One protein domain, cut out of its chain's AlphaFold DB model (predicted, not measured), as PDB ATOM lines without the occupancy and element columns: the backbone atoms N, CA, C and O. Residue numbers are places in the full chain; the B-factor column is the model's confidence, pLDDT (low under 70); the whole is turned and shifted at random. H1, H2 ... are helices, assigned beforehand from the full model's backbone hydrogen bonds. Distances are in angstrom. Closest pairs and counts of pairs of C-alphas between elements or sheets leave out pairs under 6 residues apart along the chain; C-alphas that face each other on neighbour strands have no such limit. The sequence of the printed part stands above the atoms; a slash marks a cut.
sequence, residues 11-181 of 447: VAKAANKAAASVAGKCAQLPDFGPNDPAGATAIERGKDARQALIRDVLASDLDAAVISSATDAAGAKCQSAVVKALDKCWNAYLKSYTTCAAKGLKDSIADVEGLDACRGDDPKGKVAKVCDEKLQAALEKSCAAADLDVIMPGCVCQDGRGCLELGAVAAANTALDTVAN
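Overview. This is residues 11 to 181 of the 447 residues of an uncharacterized protein of Myxococcales bacterium (UniProt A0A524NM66). Two pairs of antiparallel helices, H4 with H6 and H2 with H8, are laid over each other and crossed, making an up-and-down bundle of four in which each helix runs against the one before it. H4 makes the long axis, with the small H7 packed on its residues 75 to 79 and the small H5 on its residues 101 to 104, while the small H3 is near H2 and H1 packs with residues 15 to 19 on residues 40 to 43 of H2. The 171 printed residues hold eight named helices, H1 to H8 in chain order, and no named strand: the class is all helix. The whole is compact, with a radius of gyration of the C-alphas of 17.9 A, and elongated, spanning 55 by 32 by 23 A.

Arrangement. Start at H1, residues 11 to 25, which only just touches H2, residues 40 to 58, with 3 pairs of C-alphas within 8 A. This helical hairpin runs opposite ways at 37 degrees, only just a steep tilt; its closest C-alphas are Ala 15 and Ile 43, 6.5 A. Go on to the hub, H4, residues 73 to 107: it is close to H2 but not clearly touching, with C-alphas 54 and 83 at 7.2 A. H4 touches H6, residues 126 to 143, opposite ways at a shallow tilt of 2 degrees; look at the closest C-alphas, Cys 78 and Ser 142, 4.7 A. H8, residues 160 to 180, touches H2 opposite ways at a shallow 14 degrees, closest at C-alphas 42 and 179, 4.6 A. With residues 164 to 172 alone H8 touches residues 86 to 94 of H4, the same way at a steep 39 degrees, closest at C-alphas 168 and 90, 5.1 A. With residues 161 to 165 alone it touches residues 131 to 139 of H6, closest at C-alphas 165 and 131, 6.0 A. Every O i to N i+4 pair is within hydrogen-bond range in H1, H2 and H5, residues 112 to 116; the counts are 30 of 31 in H4, 11 of 14 in H6 and 16 of 17 in H8, and H3, residues 62 to 65, and H7, residues 148 to 151, are too short for such a pair.

Along the chain. Find C-alpha 11 at (-122.468, 67.686, -86.951), where H1 begins its 21.0 A; H2 covers 27.3 A. From C-alpha 73 at (-140.493, 74.365, -64.457) H4 runs 50.8 A. H6 measures 23.5 A, and H8 ends its 30.2 A at C-alpha 180, (-122.776, 82.786, -100.544).

Size, cuts and confidence. The C-alphas farthest apart are those of Ala 27 and Ala 145, 56.2 A. The printed part has no cut; its long link is H1 to H2, residues 26 to 39. Look for pLDDT under 70 at residues 37, 157 and 158.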
ATOM      1  N   VAL A  11    -122.849  66.443 -86.289       87.19
ATOM      2  CA  VAL A  11    -122.468  67.686 -86.951       87.19
ATOM      3  C   VAL A  11    -121.196  67.450 -87.755       87.19
ATOM      4  O   VAL A  11    -121.188  67.735 -88.950       87.19
ATOM      5  N   ALA A  12    -120.179  66.823 -87.157       89.00
ATOM      6  CA  ALA A  12    -118.948  66.457 -87.857       89.00
ATOM      7  C   ALA A  12    -119.218  65.555 -89.078       89.00
ATOM      8  O   ALA A  12    -118.722  65.794 -90.178       89.00
ATOM      9  N   LYS A  13    -120.088  64.547 -88.938       91.31
ATOM     10  CA  LYS A  13    -120.471  63.662 -90.048       91.31
ATOM     11  C   LYS A  13    -121.247  64.388 -91.148       91.31
ATOM     12  O   LYS A  13    -121.055  64.080 -92.326       91.31
ATOM     13  N   ALA A  14    -122.130  65.321 -90.793       89.81
ATOM     14  CA  ALA A  14    -122.840  66.144 -91.770       89.81
ATOM     15  C   ALA A  14    -121.872  67.066 -92.525       89.81
ATOM     16  O   ALA A  14    -121.953  67.143 -93.751       89.81
ATOM     17  N   ALA A  15    -120.919  67.669 -91.808       88.50
ATOM     18  CA  ALA A  15    -119.871  68.510 -92.368       88.50
ATOM     19  C   ALA A  15    -119.019  67.744 -93.389       88.50
ATOM     20  O   ALA A  15    -118.931  68.134 -94.550       88.50
ATOM     21  N   ASN A  16    -118.513  66.571 -93.003       89.94
ATOM     22  CA  ASN A  16    -117.723  65.711 -93.886       89.94
ATOM     23  C   ASN A  16    -118.508  65.267 -95.129       89.94
ATOM     24  O   ASN A  16    -117.951  65.170 -96.221       89.94
ATOM     25  N   LYS A  17    -119.816  65.009 -94.993       91.00
ATOM     26  CA  LYS A  17    -120.668  64.645 -96.134       91.00
ATOM     27  C   LYS A  17    -120.892  65.820 -97.088       91.00
ATOM     28  O   LYS A  17    -120.948  65.605 -98.301       91.00
ATOM     29  N   ALA A  18    -121.046  67.031 -96.560       88.19
ATOM     30  CA  ALA A  18    -121.135  68.241 -97.366       88.19
ATOM     31  C   ALA A  18    -119.812  68.489 -98.108       88.19
ATOM     32  O   ALA A  18    -119.838  68.573 -99.333       88.19
ATOM     33  N   ALA A  19    -118.673  68.432 -97.412       88.00
ATOM     34  CA  ALA A  19    -117.342  68.564 -98.006       88.00
ATOM     35  C   ALA A  19    -117.088  67.542 -99.122       88.00
ATOM     36  O   ALA A  19    -116.720  67.909-100.236       88.00
ATOM     37  N   ALA A  20    -117.381  66.263 -98.875       90.19
ATOM     38  CA  ALA A  20    -117.261  65.222 -99.894       90.19
ATOM     39  C   ALA A  20    -118.193  65.460-101.098       90.19
ATOM     40  O   ALA A  20    -117.857  65.103-102.225       90.19
ATOM     41  N   SER A  21    -119.366  66.066-100.877       89.12
ATOM     42  CA  SER A  21    -120.292  66.409-101.962       89.12
ATOM     43  C   SER A  21    -119.788  67.582-102.797       89.12
ATOM     44  O   SER A  21    -119.960  67.545-104.013       89.12
ATOM     45  N   VAL A  22    -119.173  68.594-102.173       86.88
ATOM     46  CA  VAL A  22    -118.543  69.722-102.875       86.88
ATOM     47  C   VAL A  22    -117.372  69.206-103.703       86.88
ATOM     48  O   VAL A  22    -117.410  69.319-104.927       86.88
ATOM     49  N   ALA A  23    -116.422  68.515-103.068       87.88
ATOM     50  CA  ALA A  23    -115.247  67.953-103.732       87.88
ATOM     51  C   ALA A  23    -115.603  66.975-104.868       87.88
ATOM     52  O   ALA A  23    -114.928  66.931-105.889       87.88
ATOM     53  N   GLY A  24    -116.676  66.191-104.711       90.06
ATOM     54  CA  GLY A  24    -117.106  65.218-105.716       90.06
ATOM     55  C   GLY A  24    -117.928  65.792-106.875       90.06
ATOM     56  O   GLY A  24    -118.085  65.108-107.885       90.06
ATOM     57  N   LYS A  25    -118.495  66.999-106.743       88.88
ATOM     58  CA  LYS A  25    -119.390  67.592-107.757       88.88
ATOM     59  C   LYS A  25    -118.850  68.861-108.402       88.88
ATOM     60  O   LYS A  25    -119.278  69.187-109.504       88.88
ATOM     61  N   CYS A  26    -117.942  69.565-107.735       87.56
ATOM     62  CA  CYS A  26    -117.422  70.846-108.190       87.56
ATOM     63  C   CYS A  26    -115.956  70.665-108.597       87.56
ATOM     64  O   CYS A  26    -115.071  70.678-107.749       87.56
ATOM     65  N   ALA A  27    -115.703  70.464-109.894       89.44
ATOM     66  CA  ALA A  27    -114.335  70.414-110.427       89.44
ATOM     67  C   ALA A  27    -113.672  71.803-110.434       89.44
ATOM     68  O   ALA A  27    -112.469  71.925-110.230       89.44
ATOM     69  N   GLN A  28    -114.482  72.840-110.642       89.25
ATOM     70  CA  GLN A  28    -114.124  74.243-110.518       89.25
ATOM     71  C   GLN A  28    -115.179  74.896-109.628       89.25
ATOM     72  O   GLN A  28    -116.376  74.659-109.816       89.25
ATOM     73  N   LEU A  29    -114.732  75.656-108.631       86.62
ATOM     74  CA  LEU A  29    -115.638  76.414-107.779       86.62
ATOM     75  C   LEU A  29    -116.153  77.632-108.562       86.62
ATOM     76  O   LEU A  29    -115.363  78.246-109.288       86.62
ATOM     77  N   PRO A  30    -117.451  77.959-108.456       85.38
ATOM     78  CA  PRO A  30    -117.971  79.214-108.983       85.38
ATOM     79  C   PRO A  30    -117.296  80.415-108.300       85.38
ATOM     80  O   PRO A  30    -116.766  80.307-107.195       85.38
ATOM     81  N   ASP A  31    -117.308  81.556-108.982       87.75
ATOM     82  CA  ASP A  31    -116.853  82.858-108.478       87.75
ATOM     83  C   ASP A  31    -117.821  83.479-107.455       87.75
ATOM     84  O   ASP A  31    -117.438  84.376-106.707       87.75
ATOM     85  N   PHE A  32    -119.042  82.952-107.367       87.50
ATOM     86  CA  PHE A  32    -120.040  83.253-106.343       87.50
ATOM     87  C   PHE A  32    -120.379  81.999-105.522       87.50
ATOM     88  O   PHE A  32    -120.259  80.877-106.007       87.50
ATOM     89  N   GLY A  33    -120.860  82.151-104.285       84.50
ATOM     90  CA  GLY A  33    -121.107  80.996-103.412       84.50
ATOM     91  C   GLY A  33    -119.908  80.625-102.521       84.50
ATOM     92  O   GLY A  33    -118.922  81.365-102.478       84.50
ATOM     93  N   PRO A  34    -119.959  79.473-101.817       80.38
ATOM     94  CA  PRO A  34    -118.845  79.005-100.999       80.38
ATOM     95  C   PRO A  34    -117.636  78.706-101.889       80.38
ATOM     96  O   PRO A  34    -117.667  77.785-102.707       80.38
ATOM     97  N   ASN A  35    -116.567  79.476-101.711       83.25
ATOM     98  CA  ASN A  35    -115.322  79.363-102.473       83.25
ATOM     99  C   ASN A  35    -114.259  78.509-101.759       83.25
ATOM    100  O   ASN A  35    -113.113  78.443-102.205       83.25
ATOM    101  N   ASP A  36    -114.633  77.827-100.674       84.81
ATOM    102  CA  ASP A  36    -113.768  76.871 -99.999       84.81
ATOM    103  C   ASP A  36    -114.099  75.429-100.451       84.81
ATOM    104  O   ASP A  36    -115.268  75.031-100.471       84.81
ATOM    105  N   PRO A  37    -113.094  74.611-100.823       68.75
ATOM    106  CA  PRO A  37    -113.303  73.300-101.451       68.75
ATOM    107  C   PRO A  37    -114.028  72.270-100.568       68.75
ATOM    108  O   PRO A  37    -114.407  71.204-101.055       68.75
ATOM    109  N   ALA A  38    -114.241  72.569 -99.283       74.25
ATOM    110  CA  ALA A  38    -114.940  71.708 -98.338       74.25
ATOM    111  C   ALA A  38    -116.315  72.259 -97.906       74.25
ATOM    112  O   ALA A  38    -117.044  71.565 -97.195       74.25
ATOM    113  N   GLY A  39    -116.678  73.488 -98.281       78.25
ATOM    114  CA  GLY A  39    -117.768  74.220 -97.628       78.25
ATOM    115  C   GLY A  39    -117.593  74.337 -96.103       78.25
ATOM    116  O   GLY A  39    -118.576  74.527 -95.387       78.25
ATOM    117  N   ALA A  40    -116.376  74.150 -95.586       81.94
ATOM    118  CA  ALA A  40    -116.063  74.122 -94.163       81.94
ATOM    119  C   ALA A  40    -116.366  75.475 -93.520       81.94
ATOM    120  O   ALA A  40    -116.986  75.518 -92.457       81.94
ATOM    121  N   THR A  41    -116.024  76.570 -94.204       82.88
ATOM    122  CA  THR A  41    -116.322  77.927 -93.741       82.88
ATOM    123  C   THR A  41    -117.830  78.127 -93.618       82.88
ATOM    124  O   THR A  41    -118.314  78.554 -92.572       82.88
ATOM    125  N   ALA A  42    -118.592  77.730 -94.640       84.31
ATOM    126  CA  ALA A  42    -120.055  77.780 -94.628       84.31
ATOM    127  C   ALA A  42    -120.668  76.976 -93.461       84.31
ATOM    128  O   ALA A  42    -121.620  77.424 -92.818       84.31
ATOM    129  N   ILE A  43    -120.119  75.796 -93.164       85.81
ATOM    130  CA  ILE A  43    -120.598  74.929 -92.080       85.81
ATOM    131  C   ILE A  43    -120.337  75.544 -90.705       85.81
ATOM    132  O   ILE A  43    -121.264  75.594 -89.895       85.81
ATOM    133  N   GLU A  44    -119.108  75.981 -90.420       86.81
ATOM    134  CA  GLU A  44    -118.780  76.575 -89.117       86.81
ATOM    135  C   GLU A  44    -119.583  77.856 -88.886       86.81
ATOM    136  O   GLU A  44    -120.225  78.004 -87.851       86.81
ATOM    137  N   ARG A  45    -119.708  78.707 -89.906       85.12
ATOM    138  CA  ARG A  45    -120.493  79.946 -89.823       85.12
ATOM    139  C   ARG A  45    -121.978  79.693 -89.605       85.12
ATOM    140  O   ARG A  45    -122.614  80.401 -88.830       85.12
ATOM    141  N   GLY A  46    -122.532  78.645 -90.216       88.69
ATOM    142  CA  GLY A  46    -123.898  78.210 -89.933       88.69
ATOM    143  C   GLY A  46    -124.097  77.771 -88.477       88.69
ATOM    144  O   GLY A  46    -125.168  78.002 -87.910       88.69
ATOM    145  N   LYS A  47    -123.081  77.168 -87.840       89.38
ATOM    146  CA  LYS A  47    -123.125  76.848 -86.403       89.38
ATOM    147  C   LYS A  47    -123.033  78.112 -85.560       89.38
ATOM    148  O   LYS A  47    -123.842  78.257 -84.646       89.38
ATOM    149  N   ASP A  48    -122.096  78.998 -85.877       90.69
ATOM    150  CA  ASP A  48    -121.868  80.239 -85.139       90.69
ATOM    151  C   ASP A  48    -123.107  81.130 -85.177       90.69
ATOM    152  O   ASP A  48    -123.594  81.537 -84.129       90.69
ATOM    153  N   ALA A  49    -123.702  81.336 -86.355       91.38
ATOM    154  CA  ALA A  49    -124.920  82.128 -86.514       91.38
ATOM    155  C   ALA A  49    -126.105  81.537 -85.734       91.38
ATOM    156  O   ALA A  49    -126.877  82.260 -85.107       91.38
ATOM    157  N   ARG A  50    -126.234  80.205 -85.707       92.62
ATOM    158  CA  ARG A  50    -127.254  79.540 -84.889       92.62
ATOM    159  C   ARG A  50    -126.990  79.705 -83.393       92.62
ATOM    160  O   ARG A  50    -127.935  79.819 -82.625       92.62
ATOM    161  N   GLN A  51    -125.734  79.663 -82.955       92.38
ATOM    162  CA  GLN A  51    -125.387  79.894 -81.552       92.38
ATOM    163  C   GLN A  51    -125.610  81.352 -81.153       92.38
ATOM    164  O   GLN A  51    -126.152  81.585 -80.073       92.38
ATOM    165  N   ALA A  52    -125.245  82.293 -82.025       91.56
ATOM    166  CA  ALA A  52    -125.513  83.715 -81.872       91.56
ATOM    167  C   ALA A  52    -127.014  83.951 -81.693       91.56
ATOM    168  O   ALA A  52    -127.396  84.472 -80.661       91.56
ATOM    169  N   LEU A  53    -127.869  83.377 -82.549       94.12
ATOM    170  CA  LEU A  53    -129.330  83.456 -82.406       94.12
ATOM    171  C   LEU A  53    -129.840  83.068 -81.008       94.12
ATOM    172  O   LEU A  53    -130.737  83.704 -80.462       94.12
ATOM    173  N   ILE A  54    -129.299  81.996 -80.423       94.81
ATOM    174  CA  ILE A  54    -129.714  81.567 -79.082       94.81
ATOM    175  C   ILE A  54    -129.241  82.556 -78.015       94.81
ATOM    176  O   ILE A  54    -129.989  82.821 -77.078       94.81
ATOM    177  N   ARG A  55    -128.032  83.105 -78.159       94.19
ATOM    178  CA  ARG A  55    -127.493  84.133 -77.259       94.19
ATOM    179  C   ARG A  55    -128.217  85.469 -77.410       94.19
ATOM    180  O   ARG A  55    -128.445  86.139 -76.418       94.19
ATOM    181  N   ASP A  56    -128.641  85.823 -78.613       93.38
ATOM    182  CA  ASP A  56    -129.368  87.066 -78.872       93.38
ATOM    183  C   ASP A  56    -130.757  87.042 -78.233       93.38
ATOM    184  O   ASP A  56    -131.273  88.080 -77.851       93.38
ATOM    185  N   VAL A  57    -131.360  85.860 -78.074       94.50
ATOM    186  CA  VAL A  57    -132.684  85.709 -77.452       94.50
ATOM    187  C   VAL A  57    -132.597  85.473 -75.948       94.50
ATOM    188  O   VAL A  57    -133.386  86.028 -75.182       94.50
ATOM    189  N   LEU A  58    -131.659  84.633 -75.511       94.94
ATOM    190  CA  LEU A  58    -131.516  84.270 -74.103       94.94
ATOM    191  C   LEU A  58    -130.507  85.140 -73.349       94.94
ATOM    192  O   LEU A  58    -130.401  84.956 -72.157       94.94
ATOM    193  N   ALA A  59    -129.809  86.081 -73.981       93.44
ATOM    194  CA  ALA A  59    -128.593  86.752 -73.495       93.44
ATOM    195  C   ALA A  59    -127.284  85.956 -73.686       93.44
ATOM    196  O   ALA A  59    -127.251  84.746 -73.927       93.44
ATOM    197  N   SER A  60    -126.171  86.692 -73.624       90.75
ATOM    198  CA  SER A  60    -124.821  86.218 -73.950       90.75
ATOM    199  C   SER A  60    -124.299  85.148 -72.987       90.75
ATOM    200  O   SER A  60    -123.630  84.208 -73.434       90.75
ATOM    201  N   ASP A  61    -124.636  85.258 -71.699       93.75
ATOM    202  CA  ASP A  61    -124.373  84.241 -70.679       93.75
ATOM    203  C   ASP A  61    -125.539  83.244 -70.588       93.75
ATOM    204  O   ASP A  61    -126.502  83.413 -69.837       93.75
ATOM    205  N   LEU A  62    -125.434  82.166 -71.368       92.19
ATOM    206  CA  LEU A  62    -126.440  81.104 -71.391       92.19
ATOM    207  C   LEU A  62    -126.526  80.324 -70.075       92.19
ATOM    208  O   LEU A  62    -127.576  79.749 -69.796       92.19
ATOM    209  N   ASP A  63    -125.444  80.239 -69.297       91.50
ATOM    210  CA  ASP A  63    -125.472  79.479 -68.048       91.50
ATOM    211  C   ASP A  63    -126.226  80.270 -66.960       91.50
ATOM    212  O   ASP A  63    -126.920  79.660 -66.145       91.50
ATOM    213  N   ALA A  64    -126.178  81.609 -66.999       92.50
ATOM    214  CA  ALA A  64    -127.000  82.474 -66.150       92.50
ATOM    215  C   ALA A  64    -128.459  82.591 -66.625       92.50
ATOM    216  O   ALA A  64    -129.372  82.662 -65.802       92.50
ATOM    217  N   ALA A  65    -128.694  82.613 -67.938       94.12
ATOM    218  CA  ALA A  65    -130.017  82.907 -68.474       94.12
ATOM    219  C   ALA A  65    -130.948  81.700 -68.649       94.12
ATOM    220  O   ALA A  65    -132.169  81.857 -68.739       94.12
ATOM    221  N   VAL A  66    -130.406  80.481 -68.729       95.50
ATOM    222  CA  VAL A  66    -131.237  79.278 -68.841       95.50
ATOM    223  C   VAL A  66    -131.906  78.986 -67.501       95.50
ATOM    224  O   VAL A  66    -131.262  78.652 -66.508       95.50
ATOM    225  N   ILE A  67    -133.236  79.037 -67.496       95.81
ATOM    226  CA  ILE A  67    -134.042  78.754 -66.316       95.81
ATOM    227  C   ILE A  67    -133.969  77.257 -66.010       95.81
ATOM    228  O   ILE A  67    -134.333  76.399 -66.823       95.81
ATOM    229  N   SER A  68    -133.523  76.929 -64.798       96.00
ATOM    230  CA  SER A  68    -133.530  75.554 -64.312       96.00
ATOM    231  C   SER A  68    -134.963  75.083 -64.081       96.00
ATOM    232  O   SER A  68    -135.740  75.709 -63.363       96.00
ATOM    233  N   SER A  69    -135.312  73.913 -64.617       96.38
ATOM    234  CA  SER A  69    -136.629  73.314 -64.373       96.38
ATOM    235  C   SER A  69    -136.858  72.934 -62.907       96.38
ATOM    236  O   SER A  69    -138.003  72.748 -62.502       96.38
ATOM    237  N   ALA A  70    -135.787  72.820 -62.113       97.12
ATOM    238  CA  ALA A  70    -135.877  72.586 -60.676       97.12
ATOM    239  C   ALA A  70    -136.315  73.839 -59.901       97.12
ATOM    240  O   ALA A  70    -136.930  73.703 -58.848       97.12
ATOM    241  N   THR A  71    -136.001  75.037 -60.407       96.88
ATOM    242  CA  THR A  71    -136.361  76.316 -59.776       96.88
ATOM    243  C   THR A  71    -137.657  76.879 -60.348       96.88
ATOM    244  O   THR A  71    -138.506  77.334 -59.590       96.88
ATOM    245  N   ASP A  72    -137.836  76.801 -61.668       96.44
ATOM    246  CA  ASP A  72    -139.053  77.215 -62.361       96.44
ATOM    247  C   ASP A  72    -139.304  76.333 -63.596       96.44
ATOM    248  O   ASP A  72    -138.811  76.555 -64.705       96.44
ATOM    249  N   ALA A  73    -140.116  75.294 -63.398       96.31
ATOM    250  CA  ALA A  73    -140.493  74.365 -64.457       96.31
ATOM    251  C   ALA A  73    -141.331  75.020 -65.570       96.31
ATOM    252  O   ALA A  73    -141.295  74.548 -66.710       96.31
ATOM    253  N   ALA A  74    -142.099  76.070 -65.258       96.31
ATOM    254  CA  ALA A  74    -142.930  76.758 -66.238       96.31
ATOM    255  C   ALA A  74    -142.063  77.641 -67.144       96.31
ATOM    256  O   ALA A  74    -142.147  77.507 -68.369       96.31
ATOM    257  N   GLY A  75    -141.165  78.439 -66.560       96.06
ATOM    258  CA  GLY A  75    -140.205  79.260 -67.294       96.06
ATOM    259  C   GLY A  75    -139.267  78.429 -68.165       96.06
ATOM    260  O   GLY A  75    -139.163  78.673 -69.368       96.06
ATOM    261  N   ALA A  76    -138.697  77.348 -67.621       96.62
ATOM    262  CA  ALA A  76    -137.856  76.424 -68.385       96.62
ATOM    263  C   ALA A  76    -138.602  75.796 -69.580       96.62
ATOM    264  O   ALA A  76    -138.056  75.640 -70.679       96.62
ATOM    265  N   LYS A  77    -139.880  75.434 -69.390       96.81
ATOM    266  CA  LYS A  77    -140.725  74.881 -70.458       96.81
ATOM    267  C   LYS A  77    -141.035  75.926 -71.531       96.81
ATOM    268  O   LYS A  77    -141.004  75.577 -72.713       96.81
ATOM    269  N   CYS A  78    -141.322  77.165 -71.138       97.62
ATOM    270  CA  CYS A  78    -141.511  78.276 -72.065       97.62
ATOM    271  C   CYS A  78    -140.237  78.539 -72.882       97.62
ATOM    272  O   CYS A  78    -140.302  78.434 -74.108       97.62
ATOM    273  N   GLN A  79    -139.080  78.753 -72.237       96.12
ATOM    274  CA  GLN A  79    -137.794  78.960 -72.921       96.12
ATOM    275  C   GLN A  79    -137.515  77.842 -73.932       96.12
ATOM    276  O   GLN A  79    -137.235  78.096 -75.103       96.12
ATOM    277  N   SER A  80    -137.672  76.578 -73.518       96.94
ATOM    278  CA  SER A  80    -137.459  75.426 -74.399       96.94
ATOM    279  C   SER A  80    -138.411  75.409 -75.602       96.94
ATOM    280  O   SER A  80    -138.000  75.090 -76.723       96.94
ATOM    281  N   ALA A  81    -139.688  75.742 -75.395       96.94
ATOM    282  CA  ALA A  81    -140.682  75.779 -76.461       96.94
ATOM    283  C   ALA A  81    -140.405  76.901 -77.467       96.94
ATOM    284  O   ALA A  81    -140.475  76.650 -78.674       96.94
ATOM    285  N   VAL A  82    -140.053  78.093 -76.977       95.88
ATOM    286  CA  VAL A  82    -139.721  79.253 -77.807       95.88
ATOM    287  C   VAL A  82    -138.456  78.997 -78.609       95.88
ATOM    288  O   VAL A  82    -138.510  79.056 -79.831       95.88
ATOM    289  N   VAL A  83    -137.356  78.586 -77.970       95.81
ATOM    290  CA  VAL A  83    -136.097  78.255 -78.663       95.81
ATOM    291  C   VAL A  83    -136.317  77.195 -79.743       95.81
ATOM    292  O   VAL A  83    -135.784  77.286 -80.847       95.81
ATOM    293  N   LYS A  84    -137.156  76.190 -79.476       96.81
ATOM    294  CA  LYS A  84    -137.493  75.162 -80.469       96.81
ATOM    295  C   LYS A  84    -138.340  75.699 -81.625       96.81
ATOM    296  O   LYS A  84    -138.255  75.163 -82.732       96.81
ATOM    297  N   ALA A  85    -139.218  76.666 -81.383       96.75
ATOM    298  CA  ALA A  85    -139.998  77.311 -82.434       96.75
ATOM    299  C   ALA A  85    -139.122  78.257 -83.269       96.75
ATOM    300  O   ALA A  85    -139.167  78.190 -84.496       96.75
ATOM    301  N   LEU A  86    -138.250  79.017 -82.611       96.06
ATOM    302  CA  LEU A  86    -137.243  79.880 -83.215       96.06
ATOM    303  C   LEU A  86    -136.297  79.095 -84.134       96.06
ATOM    304  O   LEU A  86    -136.141  79.432 -85.303       96.06
ATOM    305  N   ASP A  87    -135.763  77.965 -83.660       95.81
ATOM    306  CA  ASP A  87    -134.918  77.076 -84.465       95.81
ATOM    307  C   ASP A  87    -135.656  76.547 -85.705       95.81
ATOM    308  O   ASP A  87    -135.071  76.395 -86.778       95.81
ATOM    309  N   LYS A  88    -136.967  76.288 -85.607       96.44
ATOM    310  CA  LYS A  88    -137.772  75.909 -86.779       96.44
ATOM    311  C   LYS A  88    -137.956  77.073 -87.747       96.44
ATOM    312  O   LYS A  88    -137.959  76.807 -88.946       96.44
ATOM    313  N   CYS A  89    -138.135  78.296 -87.253       96.62
ATOM    314  CA  CYS A  89    -138.232  79.498 -88.080       96.62
ATOM    315  C   CYS A  89    -136.927  79.721 -88.855       96.62
ATOM    316  O   CYS A  89    -136.947  79.726 -90.086       96.62
ATOM    317  N   TRP A  90    -135.786  79.725 -88.162       95.75
ATOM    318  CA  TRP A  90    -134.456  79.809 -88.773       95.75
ATOM    319  C   TRP A  90    -134.234  78.721 -89.842       95.75
ATOM    320  O   TRP A  90    -133.880  79.006 -90.986       95.75
ATOM    321  N   ASN A  91    -134.561  77.461 -89.526       95.50
ATOM    322  CA  ASN A  91    -134.479  76.360 -90.492       95.50
ATOM    323  C   ASN A  91    -135.447  76.513 -91.680       95.50
ATOM    324  O   ASN A  91    -135.132  76.071 -92.787       95.50
ATOM    325  N   ALA A  92    -136.642  77.075 -91.471       96.69
ATOM    326  CA  ALA A  92    -137.595  77.327 -92.547       96.69
ATOM    327  C   ALA A  92    -137.048  78.376 -93.518       96.69
ATOM    328  O   ALA A  92    -137.119  78.151 -94.726       96.69
ATOM    329  N   TYR A  93    -136.436  79.442 -92.995       96.06
ATOM    330  CA  TYR A  93    -135.793  80.486 -93.789       96.06
ATOM    331  C   TYR A  93    -134.647  79.924 -94.641       96.06
ATOM    332  O   TYR A  93    -134.688  80.013 -95.869       96.06
ATOM    333  N   LEU A  94    -133.689  79.218 -94.025       94.75
ATOM    334  CA  LEU A  94    -132.579  78.580 -94.751       94.75
ATOM    335  C   LEU A  94    -133.068  77.566 -95.794       94.75
ATOM    336  O   LEU A  94    -132.507  77.441 -96.886       94.75
ATOM    337  N   LYS A  95    -134.136  76.825 -95.486       95.75
ATOM    338  CA  LYS A  95    -134.734  75.883 -96.435       95.75
ATOM    339  C   LYS A  95    -135.400  76.587 -97.614       95.75
ATOM    340  O   LYS A  95    -135.361  76.050 -98.723       95.75
ATOM    341  N   SER A  96    -136.030  77.734 -97.380       96.25
ATOM    342  CA  SER A  96    -136.626  78.535 -98.445       96.25
ATOM    343  C   SER A  96    -135.540  79.054 -99.378       96.25
ATOM    344  O   SER A  96    -135.555  78.718-100.562       96.25
ATOM    345  N   TYR A  97    -134.510  79.688 -98.807       95.50
ATOM    346  CA  TYR A  97    -133.338  80.157 -99.540       95.50
ATOM    347  C   TYR A  97    -132.694  79.040-100.370       95.50
ATOM    348  O   TYR A  97    -132.566  79.155-101.583       95.50
ATOM    349  N   THR A  98    -132.354  77.902 -99.754       94.31
ATOM    350  CA  THR A  98    -131.705  76.786-100.473       94.31
ATOM    351  C   THR A  98    -132.596  76.171-101.550       94.31
ATOM    352  O   THR A  98    -132.082  75.664-102.546       94.31
ATOM    353  N   THR A  99    -133.923  76.214-101.392       96.06
ATOM    354  CA  THR A  99    -134.860  75.771-102.434       96.06
ATOM    355  C   THR A  99    -134.881  76.750-103.604       96.06
ATOM    356  O   THR A  99    -134.835  76.299-104.750       96.06
ATOM    357  N   CYS A 100    -134.934  78.057-103.324       97.00
ATOM    358  CA  CYS A 100    -134.840  79.099-104.340       97.00
ATOM    359  C   CYS A 100    -133.503  79.004-105.079       97.00
ATOM    360  O   CYS A 100    -133.506  78.794-106.289       97.00
ATOM    361  N   ALA A 101    -132.380  78.997-104.359       94.75
ATOM    362  CA  ALA A 101    -131.043  78.914-104.935       94.75
ATOM    363  C   ALA A 101    -130.875  77.644-105.782       94.75
ATOM    364  O   ALA A 101    -130.458  77.711-106.931       94.75
ATOM    365  N   ALA A 102    -131.283  76.472-105.283       94.38
ATOM    366  CA  ALA A 102    -131.171  75.226-106.046       94.38
ATOM    367  C   ALA A 102    -132.040  75.191-107.315       94.38
ATOM    368  O   ALA A 102    -131.736  74.428-108.235       94.38
ATOM    369  N   LYS A 103    -133.144  75.947-107.351       96.38
ATOM    370  CA  LYS A 103    -133.964  76.116-108.552       96.38
ATOM    371  C   LYS A 103    -133.320  77.139-109.487       96.38
ATOM    372  O   LYS A 103    -133.060  76.816-110.638       96.38
ATOM    373  N   GLY A 104    -133.002  78.324-108.979       95.50
ATOM    374  CA  GLY A 104    -132.424  79.407-109.761       95.50
ATOM    375  C   GLY A 104    -131.077  79.040-110.381       95.50
ATOM    376  O   GLY A 104    -130.881  79.333-111.549       95.50
ATOM    377  N   LEU A 105    -130.213  78.283-109.694       94.06
ATOM    378  CA  LEU A 105    -128.946  77.776-110.253       94.06
ATOM    379  C   LEU A 105    -129.127  76.781-111.411       94.06
ATOM    380  O   LEU A 105    -128.192  76.544-112.168       94.06
ATOM    381  N   LYS A 106    -130.304  76.157-111.547       95.19
ATOM    382  CA  LYS A 106    -130.628  75.315-112.714       95.19
ATOM    383  C   LYS A 106    -131.207  76.122-113.868       95.19
ATOM    384  O   LYS A 106    -131.140  75.656-115.002       95.19
ATOM    385  N   ASP A 107    -131.793  77.275-113.560       95.19
ATOM    386  CA  ASP A 107    -132.572  78.067-114.500       95.19
ATOM    387  C   ASP A 107    -131.757  79.257-115.040       95.19
ATOM    388  O   ASP A 107    -131.574  79.367-116.249       95.19
ATOM    389  N   SER A 108    -131.296  80.168-114.170       94.12
ATOM    390  CA  SER A 108    -130.746  81.474-114.585       94.12
ATOM    391  C   SER A 108    -129.849  82.230-113.588       94.12
ATOM    392  O   SER A 108    -129.252  83.220-113.998       94.12
ATOM    393  N   ILE A 109    -129.725  81.822-112.318       95.44
ATOM    394  CA  ILE A 109    -128.822  82.502-111.368       95.44
ATOM    395  C   ILE A 109    -127.378  82.259-111.813       95.44
ATOM    396  O   ILE A 109    -126.930  81.110-111.833       95.44
ATOM    397  N   ALA A 110    -126.672  83.338-112.150       94.94
ATOM    398  CA  ALA A 110    -125.304  83.309-112.664       94.94
ATOM    399  C   ALA A 110    -124.328  84.190-111.865       94.94
ATOM    400  O   ALA A 110    -123.156  84.258-112.221       94.94
ATOM    401  N   ASP A 111    -124.801  84.857-110.813       94.12
ATOM    402  CA  ASP A 111    -124.037  85.815-110.019       94.12
ATOM    403  C   ASP A 111    -124.550  85.886-108.565       94.12
ATOM    404  O   ASP A 111    -125.506  85.212-108.157       94.12
ATOM    405  N   VAL A 112    -123.860  86.704-107.769       93.19
ATOM    406  CA  VAL A 112    -124.157  86.981-106.357       93.19
ATOM    407  C   VAL A 112    -125.539  87.623-106.193       93.19
ATOM    408  O   VAL A 112    -126.273  87.264-105.278       93.19
ATOM    409  N   GLU A 113    -125.923  88.524-107.095       94.06
ATOM    410  CA  GLU A 113    -127.191  89.265-107.050       94.06
ATOM    411  C   GLU A 113    -128.393  88.331-107.247       94.06
ATOM    412  O   GLU A 113    -129.386  88.411-106.521       94.06
ATOM    413  N   GLY A 114    -128.280  87.373-108.169       94.69
ATOM    414  CA  GLY A 114    -129.284  86.338-108.371       94.69
ATOM    415  C   GLY A 114    -129.441  85.412-107.161       94.69
ATOM    416  O   GLY A 114    -130.560  85.000-106.855       94.69
ATOM    417  N   LEU A 115    -128.350  85.098-106.449       93.75
ATOM    418  CA  LEU A 115    -128.429  84.368-105.178       93.75
ATOM    419  C   LEU A 115    -129.047  85.220-104.064       93.75
ATOM    420  O   LEU A 115    -129.852  84.707-103.290       93.75
ATOM    421  N   ASP A 116    -128.706  86.505-103.990       93.88
ATOM    422  CA  ASP A 116    -129.234  87.417-102.977       93.88
ATOM    423  C   ASP A 116    -130.754  87.593-103.102       93.88
ATOM    424  O   ASP A 116    -131.470  87.580-102.100       93.88
ATOM    425  N   ALA A 117    -131.274  87.591-104.334       95.06
ATOM    426  CA  ALA A 117    -132.710  87.614-104.617       95.06
ATOM    427  C   ALA A 117    -133.489  86.421-104.023       95.06
ATOM    428  O   ALA A 117    -134.715  86.471-103.928       95.06
ATOM    429  N   CYS A 118    -132.809  85.348-103.599       96.31
ATOM    430  CA  CYS A 118    -133.437  84.234-102.890       96.31
ATOM    431  C   CYS A 118    -133.671  84.488-101.396       96.31
ATOM    432  O   CYS A 118    -134.309  83.661-100.731       96.31
ATOM    433  N   ARG A 119    -133.157  85.583-100.828       94.62
ATOM    434  CA  ARG A 119    -133.448  85.955 -99.441       94.62
ATOM    435  C   ARG A 119    -134.898  86.379 -99.302       94.62
ATOM    436  O   ARG A 119    -135.419  87.155-100.092       94.62
ATOM    437  N   GLY A 120    -135.562  85.846 -98.284       90.75
ATOM    438  CA  GLY A 120    -136.976  86.126 -98.050       90.75
ATOM    439  C   GLY A 120    -137.936  85.546 -99.098       90.75
ATOM    440  O   GLY A 120    -139.142  85.702 -98.917       90.75
ATOM    441  N   ASP A 121    -137.462  84.843-100.141       94.31
ATOM    442  CA  ASP A 121    -138.350  84.148-101.080       94.31
ATOM    443  C   ASP A 121    -139.136  83.072-100.324       94.31
ATOM    444  O   ASP A 121    -138.578  82.075 -99.862       94.31
ATOM    445  N   ASP A 122    -140.443  83.278-100.170       96.12
ATOM    446  CA  ASP A 122    -141.356  82.341 -99.517       96.12
ATOM    447  C   ASP A 122    -142.663  82.179-100.310       96.12
ATOM    448  O   ASP A 122    -143.762  82.449 -99.815       96.12
ATOM    449  N   PRO A 123    -142.600  81.660-101.547       95.19
ATOM    450  CA  PRO A 123    -143.760  81.575-102.436       95.19
ATOM    451  C   PRO A 123    -144.827  80.603-101.916       95.19
ATOM    452  O   PRO A 123    -145.930  80.522-102.452       95.19
ATOM    453  N   LYS A 124    -144.491  79.804-100.896       95.94
ATOM    454  CA  LYS A 124    -145.387  78.831-100.266       95.94
ATOM    455  C   LYS A 124    -145.856  79.272 -98.876       95.94
ATOM    456  O   LYS A 124    -146.512  78.463 -98.219       95.94
ATOM    457  N   GLY A 125    -145.495  80.475 -98.419       96.75
ATOM    458  CA  GLY A 125    -145.841  80.988 -97.089       96.75
ATOM    459  C   GLY A 125    -145.357  80.094 -95.940       96.75
ATOM    460  O   GLY A 125    -145.985  80.036 -94.886       96.75
ATOM    461  N   LYS A 126    -144.314  79.284 -96.154       96.69
ATOM    462  CA  LYS A 126    -143.810  78.324 -95.166       96.69
ATOM    463  C   LYS A 126    -142.982  78.994 -94.085       96.69
ATOM    464  O   LYS A 126    -143.018  78.505 -92.957       96.69
ATOM    465  N   VAL A 127    -142.227  80.030 -94.434       96.31
ATOM    466  CA  VAL A 127    -141.472  80.845 -93.482       96.31
ATOM    467  C   VAL A 127    -142.474  81.606 -92.630       96.31
ATOM    468  O   VAL A 127    -142.506  81.348 -91.432       96.31
ATOM    469  N   ALA A 128    -143.386  82.368 -93.245       95.81
ATOM    470  CA  ALA A 128    -144.448  83.092 -92.531       95.81
ATOM    471  C   ALA A 128    -145.241  82.162 -91.595       95.81
ATOM    472  O   ALA A 128    -145.334  82.377 -90.394       95.81
ATOM    473  N   LYS A 129    -145.684  80.998 -92.083       96.50
ATOM    474  CA  LYS A 129    -146.392  80.018 -91.242       96.50
ATOM    475  C   LYS A 129    -145.584  79.508 -90.041       96.50
ATOM    476  O   LYS A 129    -146.155  79.116 -89.022       96.50
ATOM    477  N   VAL A 130    -144.266  79.368 -90.164       96.94
ATOM    478  CA  VAL A 130    -143.433  78.840 -89.072       96.94
ATOM    479  C   VAL A 130    -142.994  79.951 -88.121       96.94
ATOM    480  O   VAL A 130    -142.978  79.715 -86.915       96.94
ATOM    481  N   CYS A 131    -142.655  81.119 -88.653       95.31
ATOM    482  CA  CYS A 131    -142.157  82.265 -87.906       95.31
ATOM    483  C   CYS A 131    -143.282  83.076 -87.255       95.31
ATOM    484  O   CYS A 131    -143.092  83.551 -86.146       95.31
ATOM    485  N   ASP A 132    -144.473  83.119 -87.855       93.62
ATOM    486  CA  ASP A 132    -145.616  83.852 -87.311       93.62
ATOM    487  C   ASP A 132    -146.471  82.904 -86.466       93.62
ATOM    488  O   ASP A 132    -146.408  82.903 -85.236       93.62
ATOM    489  N   GLU A 133    -147.217  82.006 -87.122       95.81
ATOM    490  CA  GLU A 133    -148.252  81.201 -86.460       95.81
ATOM    491  C   GLU A 133    -147.666  80.255 -85.406       95.81
ATOM    492  O   GLU A 133    -148.193  80.124 -84.302       95.81
ATOM    493  N   LYS A 134    -146.578  79.542 -85.731       96.00
ATOM    494  CA  LYS A 134    -146.036  78.515 -84.821       96.00
ATOM    495  C   LYS A 134    -145.202  79.093 -83.693       96.00
ATOM    496  O   LYS A 134    -145.131  78.459 -82.639       96.00
ATOM    497  N   LEU A 135    -144.554  80.230 -83.920       95.94
ATOM    498  CA  LEU A 135    -143.805  80.928 -82.886       95.94
ATOM    499  C   LEU A 135    -144.766  81.596 -81.905       95.94
ATOM    500  O   LEU A 135    -144.653  81.362 -80.703       95.94
ATOM    501  N   GLN A 136    -145.786  82.290 -82.416       95.81
ATOM    502  CA  GLN A 136    -146.868  82.835 -81.602       95.81
ATOM    503  C   GLN A 136    -147.577  81.736 -80.806       95.81
ATOM    504  O   GLN A 136    -147.704  81.844 -79.590       95.81
ATOM    505  N   ALA A 137    -147.937  80.617 -81.440       96.88
ATOM    506  CA  ALA A 137    -148.551  79.499 -80.729       96.88
ATOM    507  C   ALA A 137    -147.629  78.898 -79.649       96.88
ATOM    508  O   ALA A 137    -148.119  78.351 -78.660       96.88
ATOM    509  N   ALA A 138    -146.302  78.956 -79.818       96.56
ATOM    510  CA  ALA A 138    -145.366  78.517 -78.787       96.56
ATOM    511  C   ALA A 138    -145.366  79.474 -77.587       96.56
ATOM    512  O   ALA A 138    -145.418  78.984 -76.455       96.56
ATOM    513  N   LEU A 139    -145.376  80.788 -77.845       95.88
ATOM    514  CA  LEU A 139    -145.490  81.842 -76.834       95.88
ATOM    515  C   LEU A 139    -146.815  81.725 -76.072       95.88
ATOM    516  O   LEU A 139    -146.815  81.509 -74.865       95.88
ATOM    517  N   GLU A 140    -147.948  81.740 -76.769       96.00
ATOM    518  CA  GLU A 140    -149.276  81.670 -76.147       96.00
ATOM    519  C   GLU A 140    -149.462  80.380 -75.341       96.00
ATOM    520  O   GLU A 140    -149.965  80.394 -74.222       96.00
ATOM    521  N   LYS A 141    -149.027  79.234 -75.875       97.00
ATOM    522  CA  LYS A 141    -149.250  77.948 -75.204       97.00
ATOM    523  C   LYS A 141    -148.301  77.699 -74.037       97.00
ATOM    524  O   LYS A 141    -148.676  77.004 -73.092       97.00
ATOM    525  N   SER A 142    -147.054  78.149 -74.145       97.19
ATOM    526  CA  SER A 142    -146.002  77.758 -73.198       97.19
ATOM    527  C   SER A 142    -145.645  78.870 -72.224       97.19
ATOM    528  O   SER A 142    -145.140  78.552 -71.154       97.19
ATOM    529  N   CYS A 143    -145.932  80.124 -72.573       96.50
ATOM    530  CA  CYS A 143    -145.456  81.318 -71.880       96.50
ATOM    531  C   CYS A 143    -146.586  82.218 -71.359       96.50
ATOM    532  O   CYS A 143    -146.298  83.280 -70.829       96.50
ATOM    533  N   ALA A 144    -147.859  81.805 -71.453       94.38
ATOM    534  CA  ALA A 144    -149.013  82.624 -71.052       94.38
ATOM    535  C   ALA A 144    -148.960  83.192 -69.621       94.38
ATOM    536  O   ALA A 144    -149.601  84.199 -69.348       94.38
ATOM    537  N   ALA A 145    -148.252  82.532 -68.704       92.31
ATOM    538  CA  ALA A 145    -148.156  82.938 -67.301       92.31
ATOM    539  C   ALA A 145    -146.777  83.493 -66.923       92.31
ATOM    540  O   ALA A 145    -146.505  83.669 -65.739       92.31
ATOM    541  N   ALA A 146    -145.892  83.693 -67.899       93.44
ATOM    542  CA  ALA A 146    -144.515  84.044 -67.634       93.44
ATOM    543  C   ALA A 146    -144.162  85.454 -68.097       93.44
ATOM    544  O   ALA A 146    -144.660  85.931 -69.115       93.44
ATOM    545  N   ASP A 147    -143.255  86.075 -67.352       92.94
ATOM    546  CA  ASP A 147    -142.638  87.339 -67.718       92.94
ATOM    547  C   ASP A 147    -141.625  87.105 -68.850       92.94
ATOM    548  O   ASP A 147    -140.615  86.417 -68.670       92.94
ATOM    549  N   LEU A 148    -141.927  87.625 -70.043       92.06
ATOM    550  CA  LEU A 148    -141.091  87.411 -71.222       92.06
ATOM    551  C   LEU A 148    -139.726  88.095 -71.095       92.06
ATOM    552  O   LEU A 148    -138.778  87.577 -71.679       92.06
ATOM    553  N   ASP A 149    -139.600  89.160 -70.299       92.00
ATOM    554  CA  ASP A 149    -138.322  89.848 -70.083       92.00
ATOM    555  C   ASP A 149    -137.368  88.986 -69.245       92.00
ATOM    556  O   ASP A 149    -136.160  88.965 -69.472       92.00
ATOM    557  N   VAL A 150    -137.917  88.193 -68.321       92.56
ATOM    558  CA  VAL A 150    -137.151  87.219 -67.530       92.56
ATOM    559  C   VAL A 150    -136.804  85.982 -68.362       92.56
ATOM    560  O   VAL A 150    -135.722  85.416 -68.231       92.56
ATOM    561  N   ILE A 151    -137.725  85.534 -69.217       94.00
ATOM    562  CA  ILE A 151    -137.543  84.318 -70.020       94.00
ATOM    563  C   ILE A 151    -136.628  84.552 -71.221       94.00
ATOM    564  O   ILE A 151    -135.878  83.648 -71.594       94.00
ATOM    565  N   MET A 152    -136.696  85.720 -71.849       94.06
ATOM    566  CA  MET A 152    -135.932  86.082 -73.042       94.06
ATOM    567  C   MET A 152    -135.276  87.445 -72.822       94.06
ATOM    568  O   MET A 152    -135.647  88.422 -73.475       94.06
ATOM    569  N   PRO A 153    -134.284  87.528 -71.923       93.69
ATOM    570  CA  PRO A 153    -133.643  88.793 -71.565       93.69
ATOM    571  C   PRO A 153    -132.826  89.408 -72.709       93.69
ATOM    572  O   PRO A 153    -132.300  90.502 -72.563       93.69
ATOM    573  N   GLY A 154    -132.697  88.735 -73.857       92.31
ATOM    574  CA  GLY A 154    -132.165  89.339 -75.076       92.31
ATOM    575  C   GLY A 154    -133.196  90.141 -75.886       92.31
ATOM    576  O   GLY A 154    -132.828  90.883 -76.791       92.31
ATOM    577  N   CYS A 155    -134.487  90.050 -75.545       90.12
ATOM    578  CA  CYS A 155    -135.597  90.628 -76.308       90.12
ATOM    579  C   CYS A 155    -136.235  91.893 -75.704       90.12
ATOM    580  O   CYS A 155    -137.349  92.255 -76.083       90.12
ATOM    581  N   VAL A 156    -135.531  92.596 -74.816       76.12
ATOM    582  CA  VAL A 156    -136.080  93.574 -73.843       76.12
ATOM    583  C   VAL A 156    -136.736  94.851 -74.407       76.12
ATOM    584  O   VAL A 156    -137.101  95.740 -73.647       76.12
ATOM    585  N   CYS A 157    -136.903  94.996 -75.722       61.66
ATOM    586  CA  CYS A 157    -137.354  96.256 -76.333       61.66
ATOM    587  C   CYS A 157    -138.464  96.096 -77.380       61.66
ATOM    588  O   CYS A 157    -138.805  97.067 -78.058       61.66
ATOM    589  N   GLN A 158    -139.004  94.892 -77.578       69.06
ATOM    590  CA  GLN A 158    -139.977  94.630 -78.639       69.06
ATOM    591  C   GLN A 158    -141.095  93.726 -78.146       69.06
ATOM    592  O   GLN A 158    -140.945  93.017 -77.151       69.06
ATOM    593  N   ASP A 159    -142.220  93.713 -78.869       82.88
ATOM    594  CA  ASP A 159    -143.156  92.612 -78.703       82.88
ATOM    595  C   ASP A 159    -142.364  91.300 -78.864       82.88
ATOM    596  O   ASP A 159    -141.538  91.157 -79.772       82.88
ATOM    597  N   GLY A 160    -142.513  90.377 -77.906       83.31
ATOM    598  CA  GLY A 160    -141.620  89.219 -77.815       83.31
ATOM    599  C   GLY A 160    -141.584  88.393 -79.105       83.31
ATOM    600  O   GLY A 160    -140.588  87.740 -79.384       83.31
ATOM    601  N   ARG A 161    -142.634  88.458 -79.936       89.69
ATOM    602  CA  ARG A 161    -142.662  87.806 -81.251       89.69
ATOM    603  C   ARG A 161    -141.739  88.502 -82.251       89.69
ATOM    604  O   ARG A 161    -140.952  87.817 -82.897       89.69
ATOM    605  N   GLY A 162    -141.831  89.821 -82.373       89.00
ATOM    606  CA  GLY A 162    -141.061  90.646 -83.294       89.00
ATOM    607  C   GLY A 162    -139.565  90.492 -83.062       89.00
ATOM    608  O   GLY A 162    -138.838  90.235 -84.020       89.00
ATOM    609  N   CYS A 163    -139.128  90.506 -81.798       91.44
ATOM    610  CA  CYS A 163    -137.730  90.229 -81.456       91.44
ATOM    611  C   CYS A 163    -137.269  88.864 -81.983       91.44
ATOM    612  O   CYS A 163    -136.235  88.751 -82.640       91.44
ATOM    613  N   LEU A 164    -138.048  87.813 -81.713       91.69
ATOM    614  CA  LEU A 164    -137.697  86.448 -82.094       91.69
ATOM    615  C   LEU A 164    -137.679  86.263 -83.618       91.69
ATOM    616  O   LEU A 164    -136.792  85.598 -84.153       91.69
ATOM    617  N   GLU A 165    -138.653  86.836 -84.325       92.12
ATOM    618  CA  GLU A 165    -138.740  86.780 -85.785       92.12
ATOM    619  C   GLU A 165    -137.553  87.506 -86.432       92.12
ATOM    620  O   GLU A 165    -136.847  86.924 -87.259       92.12
ATOM    621  N   LEU A 166    -137.273  88.739 -85.995       91.69
ATOM    622  CA  LEU A 166    -136.145  89.534 -86.482       91.69
ATOM    623  C   LEU A 166    -134.811  88.869 -86.170       91.69
ATOM    624  O   LEU A 166    -133.965  88.785 -87.055       91.69
ATOM    625  N   GLY A 167    -134.645  88.330 -84.961       90.81
ATOM    626  CA  GLY A 167    -133.461  87.569 -84.581       90.81
ATOM    627  C   GLY A 167    -133.250  86.362 -85.496       90.81
ATOM    628  O   GLY A 167    -132.157  86.172 -86.027       90.81
ATOM    629  N   ALA A 168    -134.298  85.571 -85.763       91.62
ATOM    630  CA  ALA A 168    -134.197  84.413 -86.652       91.62
ATOM    631  C   ALA A 168    -133.819  84.797 -88.088       91.62
ATOM    632  O   ALA A 168    -132.992  84.113 -88.698       91.62
ATOM    633  N   VAL A 169    -134.409  85.868 -88.627       92.88
ATOM    634  CA  VAL A 169    -134.098  86.373 -89.972       92.88
ATOM    635  C   VAL A 169    -132.679  86.935 -90.025       92.88
ATOM    636  O   VAL A 169    -131.933  86.587 -90.938       92.88
ATOM    637  N   ALA A 170    -132.275  87.740 -89.040       92.00
ATOM    638  CA  ALA A 170    -130.932  88.304 -88.946       92.00
ATOM    639  C   ALA A 170    -129.875  87.199 -88.864       92.00
ATOM    640  O   ALA A 170    -128.975  87.153 -89.696       92.00
ATOM    641  N   ALA A 171    -130.037  86.231 -87.960       90.81
ATOM    642  CA  ALA A 171    -129.117  85.103 -87.842       90.81
ATOM    643  C   ALA A 171    -129.080  84.230 -89.105       90.81
ATOM    644  O   ALA A 171    -128.027  83.709 -89.479       90.81
ATOM    645  N   ALA A 172    -130.214  84.046 -89.786       92.69
ATOM    646  CA  ALA A 172    -130.225  83.342 -91.061       92.69
ATOM    647  C   ALA A 172    -129.479  84.132 -92.143       92.69
ATOM    648  O   ALA A 172    -128.687  83.543 -92.871       92.69
ATOM    649  N   ASN A 173    -129.670  85.448 -92.217       92.62
ATOM    650  CA  ASN A 173    -128.948  86.308 -93.148       92.62
ATOM    651  C   ASN A 173    -127.445  86.323 -92.860       92.62
ATOM    652  O   ASN A 173    -126.688  86.102 -93.792       92.62
ATOM    653  N   THR A 174    -127.009  86.428 -91.603       91.00
ATOM    654  CA  THR A 174    -125.588  86.324 -91.223       91.00
ATOM    655  C   THR A 174    -124.977  84.990 -91.662       91.00
ATOM    656  O   THR A 174    -123.853  84.937 -92.172       91.00
ATOM    657  N   ALA A 175    -125.724  83.889 -91.507       89.19
ATOM    658  CA  ALA A 175    -125.292  82.591 -92.015       89.19
ATOM    659  C   ALA A 175    -125.153  82.607 -93.550       89.19
ATOM    660  O   ALA A 175    -124.181  82.072 -94.078       89.19
ATOM    661  N   LEU A 176    -126.100  83.219 -94.265       90.19
ATOM    662  CA  LEU A 176    -126.117  83.270 -95.730       90.19
ATOM    663  C   LEU A 176    -125.076  84.222 -96.330       90.19
ATOM    664  O   LEU A 176    -124.463  83.842 -97.326       90.19
ATOM    665  N   ASP A 177    -124.839  85.385 -95.715       87.75
ATOM    666  CA  ASP A 177    -123.816  86.370 -96.107       87.75
ATOM    667  C   ASP A 177    -122.483  85.662 -96.333       87.75
ATOM    668  O   ASP A 177    -121.851  85.768 -97.383       87.75
ATOM    669  N   THR A 178    -122.116  84.826 -95.362       75.56
ATOM    670  CA  THR A 178    -120.837  84.127 -95.387       75.56
ATOM    671  C   THR A 178    -120.837  82.920 -96.318       75.56
ATOM    672  O   THR A 178    -119.828  82.620 -96.946       75.56
ATOM    673  N   VAL A 179    -121.956  82.194 -96.409       76.00
ATOM    674  CA  VAL A 179    -122.051  81.003 -97.265       76.00
ATOM    675  C   VAL A 179    -121.965  81.395 -98.730       76.00
ATOM    676  O   VAL A 179    -121.304  80.709 -99.497       76.00
ATOM    677  N   ALA A 180    -122.652  82.457 -99.136       74.00
ATOM    678  CA  ALA A 180    -122.776  82.786-100.544       74.00
ATOM    679  C   ALA A 180    -121.817  83.893-101.014       74.00
ATOM    680  O   ALA A 180    -121.889  84.282-102.180       74.00
ATOM    681  N   ASN A 181    -120.897  84.335-100.140       77.62
ATOM    682  CA  ASN A 181    -120.095  85.549-100.338       77.62
ATOM    683  C   ASN A 181    -120.995  86.714-100.778       77.62
ATOM    684  O   ASN A 181    -120.649  87.497-101.663       77.62
TER     685      ASN A 181